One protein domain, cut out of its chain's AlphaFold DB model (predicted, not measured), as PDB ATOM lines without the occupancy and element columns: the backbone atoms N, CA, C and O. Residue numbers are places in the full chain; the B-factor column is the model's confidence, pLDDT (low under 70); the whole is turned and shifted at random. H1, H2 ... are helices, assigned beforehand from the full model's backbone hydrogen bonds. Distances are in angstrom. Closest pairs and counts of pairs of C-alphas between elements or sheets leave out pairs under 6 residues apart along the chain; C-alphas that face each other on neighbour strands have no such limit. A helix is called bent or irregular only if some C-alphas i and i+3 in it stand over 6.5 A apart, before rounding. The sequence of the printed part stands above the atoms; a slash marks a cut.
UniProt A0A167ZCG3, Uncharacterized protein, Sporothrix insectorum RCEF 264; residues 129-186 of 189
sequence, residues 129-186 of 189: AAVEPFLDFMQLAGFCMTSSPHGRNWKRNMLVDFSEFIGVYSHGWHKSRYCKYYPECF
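AT A GLANCE: This is residues 129 to 186 of the 189 residues of an uncharacterized protein of Sporothrix insectorum RCEF 264 (UniProt A0A167ZCG3). With little regular structure, this is mostly a looping chain, residues 141 to 182, with helix H1 along one side and the short helix H2 packing on H1. Two short antiparallel pairings tie the loops together: residues 144 to 145 with 165 to 166, and 154 to 155 with 158 to 159. The printed part has 58 residues, 16 of them in the named elements, H1 then H2, with no named strand; the class is all helix. It is compact, radius of gyration of the C-alphas 10.5 A, yet elongated, spanning 30 by 18 by 16 A.

IN THESE COORDINATES: H1, residues 129 to 140, begins at C-alpha 129 (-26.121, -32.604, -33.984) and is 17.4 A long. It is irregular, but only just: C-alphas 130 and 133 are 6.7 A apart. H2, residues 183 to 186, measures 5.2 A and ends at C-alpha 186 (-15.333, -37.011, -30.478).

HOW THE PARTS SIT: H1 and H2 touch; their closest C-alphas, of Glu 132 and Pro 183, are 5.9 A apart. In H1, 6 of 8 O i to N i+4 pairs are within hydrogen-bond range; H2 is too short for such a pair.

THE WHOLE: The C-alphas farthest apart, of Ala 129 and His 171, are separated by 30.4 A. The link from H1 to H2 is long, 42 residues. The printed part has no cut, and no printed residue is under 70 in pLDDT.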
ATOM      1  N   ALA A 129     -25.412 -33.872 -34.160       96.69
ATOM      2  CA  ALA A 129     -26.121 -32.604 -33.984       96.69
ATOM      3  C   ALA A 129     -26.586 -32.391 -32.536       96.69
ATOM      4  O   ALA A 129     -26.635 -31.265 -32.048       96.69
ATOM      5  N   ALA A 130     -26.895 -33.475 -31.821       95.81
ATOM      6  CA  ALA A 130     -27.267 -33.419 -30.411       95.81
ATOM      7  C   ALA A 130     -26.052 -33.237 -29.482       95.81
ATOM      8  O   ALA A 130     -26.198 -32.726 -28.372       95.81
ATOM      9  N   VAL A 131     -24.859 -33.650 -29.925       96.06
ATOM     10  CA  VAL A 131     -23.599 -33.533 -29.173       96.06
ATOM     11  C   VAL A 131     -22.975 -32.144 -29.315       96.06
ATOM     12  O   VAL A 131     -22.397 -31.633 -28.353       96.06
ATOM     13  N   GLU A 132     -23.110 -31.511 -30.482       96.50
ATOM     14  CA  GLU A 132     -22.486 -30.217 -30.787       96.50
ATOM     15  C   GLU A 132     -22.731 -29.127 -29.723       96.50
ATOM     16  O   GLU A 132     -21.745 -28.538 -29.272       96.50
ATOM     17  N   PRO A 133     -23.959 -28.895 -29.211       95.88
ATOM     18  CA  PRO A 133     -24.186 -27.865 -28.198       95.88
ATOM     19  C   PRO A 133     -23.370 -28.084 -26.921       95.88
ATOM     20  O   PRO A 133     -22.900 -27.124 -26.311       95.88
ATOM     21  N   PHE A 134     -23.182 -29.344 -26.511       96.19
ATOM     22  CA  PHE A 134     -22.353 -29.675 -25.355       96.19
ATOM     23  C   PHE A 134     -20.882 -29.357 -25.623       96.19
ATOM     24  O   PHE A 134     -20.211 -28.791 -24.762       96.19
ATOM     25  N   LEU A 135     -20.379 -29.687 -26.814       96.44
ATOM     26  CA  LEU A 135     -19.002 -29.374 -27.199       96.44
ATOM     27  C   LEU A 135     -18.761 -27.860 -27.223       96.44
ATOM     28  O   LEU A 135     -17.763 -27.395 -26.670       96.44
ATOM     29  N   ASP A 136     -19.699 -27.098 -27.783       95.50
ATOM     30  CA  ASP A 136     -19.642 -25.635 -27.821       95.50
ATOM     31  C   ASP A 136     -19.629 -25.041 -26.421       95.50
ATOM     32  O   ASP A 136     -18.800 -24.184 -26.112       95.50
ATOM     33  N   PHE A 137     -20.486 -25.554 -25.538       95.81
ATOM     34  CA  PHE A 137     -20.460 -25.169 -24.136       95.81
ATOM     35  C   PHE A 137     -19.107 -25.475 -23.486       95.81
ATOM     36  O   PHE A 137     -18.575 -24.615 -22.790       95.81
ATOM     37  N   MET A 138     -18.520 -26.654 -23.708       96.06
ATOM     38  CA  MET A 138     -17.230 -27.011 -23.105       96.06
ATOM     39  C   MET A 138     -16.092 -26.117 -23.598       96.06
ATOM     40  O   MET A 138     -15.259 -25.700 -22.790       96.06
ATOM     41  N   GLN A 139     -16.070 -25.777 -24.891       95.50
ATOM     42  CA  GLN A 139     -15.119 -24.803 -25.426       95.50
ATOM     43  C   GLN A 139     -15.330 -23.437 -24.768       95.50
ATOM     44  O   GLN A 139     -14.391 -22.870 -24.219       95.50
ATOM     45  N   LEU A 140     -16.564 -22.923 -24.765       95.31
ATOM     46  CA  LEU A 140     -16.883 -21.635 -24.151       95.31
ATOM     47  C   LEU A 140     -16.548 -21.621 -22.661       95.31
ATOM     48  O   LEU A 140     -16.057 -20.616 -22.172       95.31
ATOM     49  N   ALA A 141     -16.732 -22.728 -21.949       94.81
ATOM     50  CA  ALA A 141     -16.408 -22.873 -20.535       94.81
ATOM     51  C   ALA A 141     -14.898 -23.030 -20.249       94.81
ATOM     52  O   ALA A 141     -14.523 -23.321 -19.114       94.81
ATOM     53  N   GLY A 142     -14.029 -22.843 -21.248       95.50
ATOM     54  CA  GLY A 142     -12.572 -22.800 -21.095       95.50
ATOM     55  C   GLY A 142     -11.875 -24.161 -21.135       95.50
ATOM     56  O   GLY A 142     -10.661 -24.247 -20.922       95.50
ATOM     57  N   PHE A 143     -12.599 -25.244 -21.412       96.44
ATOM     58  CA  PHE A 143     -11.993 -26.566 -21.514       96.44
ATOM     59  C   PHE A 143     -11.370 -26.764 -22.893       96.44
ATOM     60  O   PHE A 143     -12.028 -26.517 -23.901       96.44
ATOM     61  N   CYS A 144     -10.126 -27.256 -22.943       95.56
ATOM     62  CA  CYS A 144      -9.511 -27.741 -24.181       95.56
ATOM     63  C   CYS A 144      -9.808 -29.236 -24.389       95.56
ATOM     64  O   CYS A 144     -10.020 -29.965 -23.416       95.56
ATOM     65  N   MET A 145      -9.785 -29.723 -25.630       94.12
ATOM     66  CA  MET A 145      -9.943 -31.160 -25.891       94.12
ATOM     67  C   MET A 145      -8.679 -31.960 -25.531       94.12
ATOM     68  O   MET A 145      -7.562 -31.429 -25.519       94.12
ATOM     69  N   THR A 146      -8.839 -33.256 -25.260       92.31
ATOM     70  CA  THR A 146      -7.725 -34.207 -25.118       92.31
ATOM     71  C   THR A 146      -7.054 -34.527 -26.466       92.31
ATOM     72  O   THR A 146      -7.550 -34.175 -27.533       92.31
ATOM     73  N   SER A 147      -5.892 -35.196 -26.451       88.19
ATOM     74  CA  SER A 147      -5.204 -35.629 -27.688       88.19
ATOM     75  C   SER A 147      -5.918 -36.759 -28.428       88.19
ATOM     76  O   SER A 147      -5.671 -36.964 -29.614       88.19
ATOM     77  N   SER A 148      -6.732 -37.537 -27.721       88.38
ATOM     78  CA  SER A 148      -7.318 -38.775 -28.235       88.38
ATOM     79  C   SER A 148      -8.756 -38.923 -27.745       88.38
ATOM     80  O   SER A 148      -9.012 -39.786 -26.904       88.38
ATOM     81  N   PRO A 149      -9.670 -38.054 -28.210       90.94
ATOM     82  CA  PRO A 149     -11.077 -38.194 -27.884       90.94
ATOM     83  C   PRO A 149     -11.640 -39.494 -28.465       90.94
ATOM     84  O   PRO A 149     -11.146 -39.978 -29.490       90.94
ATOM     85  N   HIS A 150     -12.634 -40.088 -27.809       92.25
ATOM     86  CA  HIS A 150     -13.102 -41.425 -28.168       92.25
ATOM     87  C   HIS A 150     -14.616 -41.580 -28.019       92.25
ATOM     88  O   HIS A 150     -15.182 -41.397 -26.942       92.25
ATOM     89  N   GLY A 151     -15.272 -42.070 -29.075       93.62
ATOM     90  CA  GLY A 151     -16.730 -42.214 -29.125       93.62
ATOM     91  C   GLY A 151     -17.314 -43.128 -28.050       93.62
ATOM     92  O   GLY A 151     -18.463 -42.954 -27.665       93.62
ATOM     93  N   ARG A 152     -16.523 -44.049 -27.481       92.81
ATOM     94  CA  ARG A 152     -16.948 -44.908 -26.359       92.81
ATOM     95  C   ARG A 152     -17.289 -44.129 -25.083       92.81
ATOM     96  O   ARG A 152     -17.970 -44.661 -24.209       92.81
ATOM     97  N   ASN A 153     -16.779 -42.906 -24.966       94.12
ATOM     98  CA  ASN A 153     -17.038 -42.009 -23.847       94.12
ATOM     99  C   ASN A 153     -18.371 -41.262 -24.012       94.12
ATOM    100  O   ASN A 153     -18.750 -40.493 -23.130       94.12
ATOM    101  N   TRP A 154     -19.097 -41.519 -25.105       95.31
ATOM    102  CA  TRP A 154     -20.396 -40.947 -25.423       95.31
ATOM    103  C   TRP A 154     -21.447 -42.040 -25.579       95.31
ATOM    104  O   TRP A 154     -21.248 -43.013 -26.309       95.31
ATOM    105  N   LYS A 155     -22.588 -41.872 -24.915       95.81
ATOM    106  CA  LYS A 155     -23.726 -42.794 -24.999       95.81
ATOM    107  C   LYS A 155     -25.010 -41.995 -25.091       95.81
ATOM    108  O   LYS A 155     -25.235 -41.140 -24.238       95.81
ATOM    109  N   ARG A 156     -25.858 -42.257 -26.093       95.38
ATOM    110  CA  ARG A 156     -27.122 -41.518 -26.291       95.38
ATOM    111  C   ARG A 156     -26.942 -39.996 -26.202       95.38
ATOM    112  O   ARG A 156     -27.686 -39.315 -25.497       95.38
ATOM    113  N   ASN A 157     -25.926 -39.475 -26.885       95.88
ATOM    114  CA  ASN A 157     -25.545 -38.056 -26.937       95.88
ATOM    115  C   ASN A 157     -24.960 -37.494 -25.633       95.88
ATOM    116  O   ASN A 157     -24.666 -36.305 -25.554       95.88
ATOM    117  N   MET A 158     -24.775 -38.329 -24.609       95.69
ATOM    118  CA  MET A 158     -24.294 -37.918 -23.296       95.69
ATOM    119  C   MET A 158     -22.846 -38.330 -23.086       95.69
ATOM    120  O   MET A 158     -22.484 -39.493 -23.271       95.69
ATOM    121  N   LEU A 159     -22.037 -37.390 -22.609       94.94
ATOM    122  CA  LEU A 159     -20.684 -37.673 -22.161       94.94
ATOM    123  C   LEU A 159     -20.711 -38.448 -20.835       94.94
ATOM    124  O   LEU A 159     -21.212 -37.946 -19.828       94.94
ATOM    125  N   VAL A 160     -20.151 -39.657 -20.826       94.06
ATOM    126  CA  VAL A 160     -20.061 -40.521 -19.635       94.06
ATOM    127  C   VAL A 160     -18.666 -40.547 -19.009       94.06
ATOM    128  O   VAL A 160     -18.524 -40.941 -17.854       94.06
ATOM    129  N   ASP A 161     -17.640 -40.104 -19.739       90.44
ATOM    130  CA  ASP A 161     -16.272 -39.970 -19.236       90.44
ATOM    131  C   ASP A 161     -15.726 -38.576 -19.567       90.44
ATOM    132  O   ASP A 161     -15.421 -38.253 -20.711       90.44
ATOM    133  N   PHE A 162     -15.578 -37.740 -18.540       89.62
ATOM    134  CA  PHE A 162     -15.121 -36.358 -18.684       89.62
ATOM    135  C   PHE A 162     -13.621 -36.212 -18.993       89.62
ATOM    136  O   PHE A 162     -13.152 -35.086 -19.153       89.62
ATOM    137  N   SER A 163     -12.859 -37.307 -19.118       88.19
ATOM    138  CA  SER A 163     -11.446 -37.264 -19.539       88.19
ATOM    139  C   SER A 163     -11.228 -36.754 -20.972       88.19
ATOM    140  O   SER A 163     -10.096 -36.448 -21.352       88.19
ATOM    141  N   GLU A 164     -12.309 -36.603 -21.742       91.19
ATOM    142  CA  GLU A 164     -12.354 -35.919 -23.040       91.19
ATOM    143  C   GLU A 164     -11.888 -34.454 -22.978       91.19
ATOM    144  O   GLU A 164     -11.360 -33.919 -23.958       91.19
ATOM    145  N   PHE A 165     -12.056 -33.810 -21.821       95.19
ATOM    146  CA  PHE A 165     -11.839 -32.380 -21.639       95.19
ATOM    147  C   PHE A 165     -10.802 -32.088 -20.561       95.19
ATOM    148  O   PHE A 165     -10.712 -32.758 -19.532       95.19
ATOM    149  N   ILE A 166     -10.023 -31.036 -20.786       95.62
ATOM    150  CA  ILE A 166      -8.944 -30.619 -19.902       95.62
ATOM    151  C   ILE A 166      -9.204 -29.177 -19.472       95.62
ATOM    152  O   ILE A 166      -9.330 -28.283 -20.306       95.62
ATOM    153  N   GLY A 167      -9.300 -28.947 -18.162       95.00
ATOM    154  CA  GLY A 167      -9.530 -27.609 -17.610       95.00
ATOM    155  C   GLY A 167      -8.274 -26.733 -17.639       95.00
ATOM    156  O   GLY A 167      -7.160 -27.250 -17.587       95.00
ATOM    157  N   VAL A 168      -8.458 -25.411 -17.648       95.06
ATOM    158  CA  VAL A 168      -7.408 -24.371 -17.780       95.06
ATOM    159  C   VAL A 168      -6.217 -24.473 -16.817       95.06
ATOM    160  O   VAL A 168      -5.123 -24.030 -17.158       95.06
ATOM    161  N   TYR A 169      -6.399 -25.076 -15.638       92.88
ATOM    162  CA  TYR A 169      -5.342 -25.274 -14.630       92.88
ATOM    163  C   TYR A 169      -4.764 -26.694 -14.604       92.88
ATOM    164  O   TYR A 169      -3.947 -27.030 -13.747       92.88
ATOM    165  N   SER A 170      -5.196 -27.558 -15.519       91.44
ATOM    166  CA  SER A 170      -4.673 -28.916 -15.632       91.44
ATOM    167  C   SER A 170      -3.422 -28.930 -16.507       91.44
ATOM    168  O   SER A 170      -3.360 -28.237 -17.517       91.44
ATOM    169  N   HIS A 171      -2.447 -29.782 -16.175       87.25
ATOM    170  CA  HIS A 171      -1.164 -29.869 -16.895       87.25
ATOM    171  C   HIS A 171      -1.303 -30.140 -18.405       87.25
ATOM    172  O   HIS A 171      -0.434 -29.783 -19.189       87.25
ATOM    173  N   GLY A 172      -2.400 -30.773 -18.823       89.31
ATOM    174  CA  GLY A 172      -2.672 -31.061 -20.226       89.31
ATOM    175  C   GLY A 172      -3.337 -29.920 -20.998       89.31
ATOM    176  O   GLY A 172      -3.635 -30.114 -22.170       89.31
ATOM    177  N   TRP A 173      -3.645 -28.768 -20.405       95.44
ATOM    178  CA  TRP A 173      -4.297 -27.712 -21.177       95.44
ATOM    179  C   TRP A 173      -3.329 -27.157 -22.230       95.44
ATOM    180  O   TRP A 173      -2.157 -26.923 -21.936       95.44
ATOM    181  N   HIS A 174      -3.780 -26.974 -23.473       94.44
ATOM    182  CA  HIS A 174      -2.917 -26.432 -24.523       94.44
ATOM    183  C   HIS A 174      -3.700 -25.645 -25.573       94.44
ATOM    184  O   HIS A 174      -4.696 -26.138 -26.102       94.44
ATOM    185  N   LYS A 175      -3.178 -24.472 -25.958       93.81
ATOM    186  CA  LYS A 175      -3.812 -23.555 -26.920       93.81
ATOM    187  C   LYS A 175      -4.159 -24.226 -28.251       93.81
ATOM    188  O   LYS A 175      -5.235 -24.013 -28.786       93.81
ATOM    189  N   SER A 176      -3.287 -25.091 -28.775       94.00
ATOM    190  CA  SER A 176      -3.546 -25.783 -30.052       94.00
ATOM    191  C   SER A 176      -4.724 -26.769 -30.013       94.00
ATOM    192  O   SER A 176      -5.149 -27.232 -31.065       94.00
ATOM    193  N   ARG A 177      -5.218 -27.119 -28.819       94.00
ATOM    194  CA  ARG A 177      -6.398 -27.971 -28.594       94.00
ATOM    195  C   ARG A 177      -7.598 -27.178 -28.072       94.00
ATOM    196  O   ARG A 177      -8.608 -27.770 -27.709       94.00
ATOM    197  N   TYR A 178      -7.470 -25.859 -27.984       95.81
ATOM    198  CA  TYR A 178      -8.533 -24.952 -27.588       95.81
ATOM    199  C   TYR A 178      -9.042 -24.226 -28.833       95.81
ATOM    200  O   TYR A 178      -8.564 -23.160 -29.211       95.81
ATOM    201  N   CYS A 179      -9.943 -24.893 -29.541       92.69
ATOM    202  CA  CYS A 179     -10.476 -24.479 -30.834       92.69
ATOM    203  C   CYS A 179     -11.934 -24.936 -30.955       92.69
ATOM    204  O   CYS A 179     -12.451 -25.582 -30.046       92.69
ATOM    205  N   LYS A 180     -12.603 -24.613 -32.071       93.00
ATOM    206  CA  LYS A 180     -13.947 -25.140 -32.341       93.00
ATOM    207  C   LYS A 180     -13.897 -26.666 -32.387       93.00
ATOM    208  O   LYS A 180     -13.076 -27.253 -33.095       93.00
ATOM    209  N   TYR A 181     -14.792 -27.286 -31.633       94.81
ATOM    210  CA  TYR A 181     -14.937 -28.729 -31.574       94.81
ATOM    211  C   TYR A 181     -15.953 -29.210 -32.595       94.81
ATOM    212  O   TYR A 181     -17.026 -28.636 -32.749       94.81
ATOM    213  N   TYR A 182     -15.589 -30.288 -33.276       95.00
ATOM    214  CA  TYR A 182     -16.419 -30.947 -34.271       95.00
ATOM    215  C   TYR A 182     -16.825 -32.318 -33.721       95.00
ATOM    216  O   TYR A 182     -15.932 -33.068 -33.298       95.00
ATOM    217  N   PRO A 183     -18.122 -32.671 -33.686       96.38
ATOM    218  CA  PRO A 183     -18.584 -33.956 -33.157       96.38
ATOM    219  C   PRO A 183     -17.883 -35.171 -33.774       96.38
ATOM    220  O   PRO A 183     -17.598 -36.143 -33.078       96.38
ATOM    221  N   GLU A 184     -17.498 -35.103 -35.047       94.62
ATOM    222  CA  GLU A 184     -16.782 -36.159 -35.772       94.62
ATOM    223  C   GLU A 184     -15.390 -36.436 -35.195       94.62
ATOM    224  O   GLU A 184     -14.803 -37.481 -35.467       94.62
ATOM    225  N   CYS A 185     -14.816 -35.510 -34.422       92.81
ATOM    226  CA  CYS A 185     -13.589 -35.750 -33.665       92.81
ATOM    227  C   CYS A 185     -13.852 -36.588 -32.412       92.81
ATOM    228  O   CYS A 185     -13.025 -37.430 -32.078       92.81
ATOM    229  N   PHE A 186     -14.994 -36.384 -31.756       94.75
ATOM    230  CA  PHE A 186     -15.333 -37.011 -30.478       94.75
ATOM    231  C   PHE A 186     -16.055 -38.347 -30.628       94.75
ATOM    232  O   PHE A 186     -15.900 -39.221 -29.783       94.75
TER     233      PHE A 186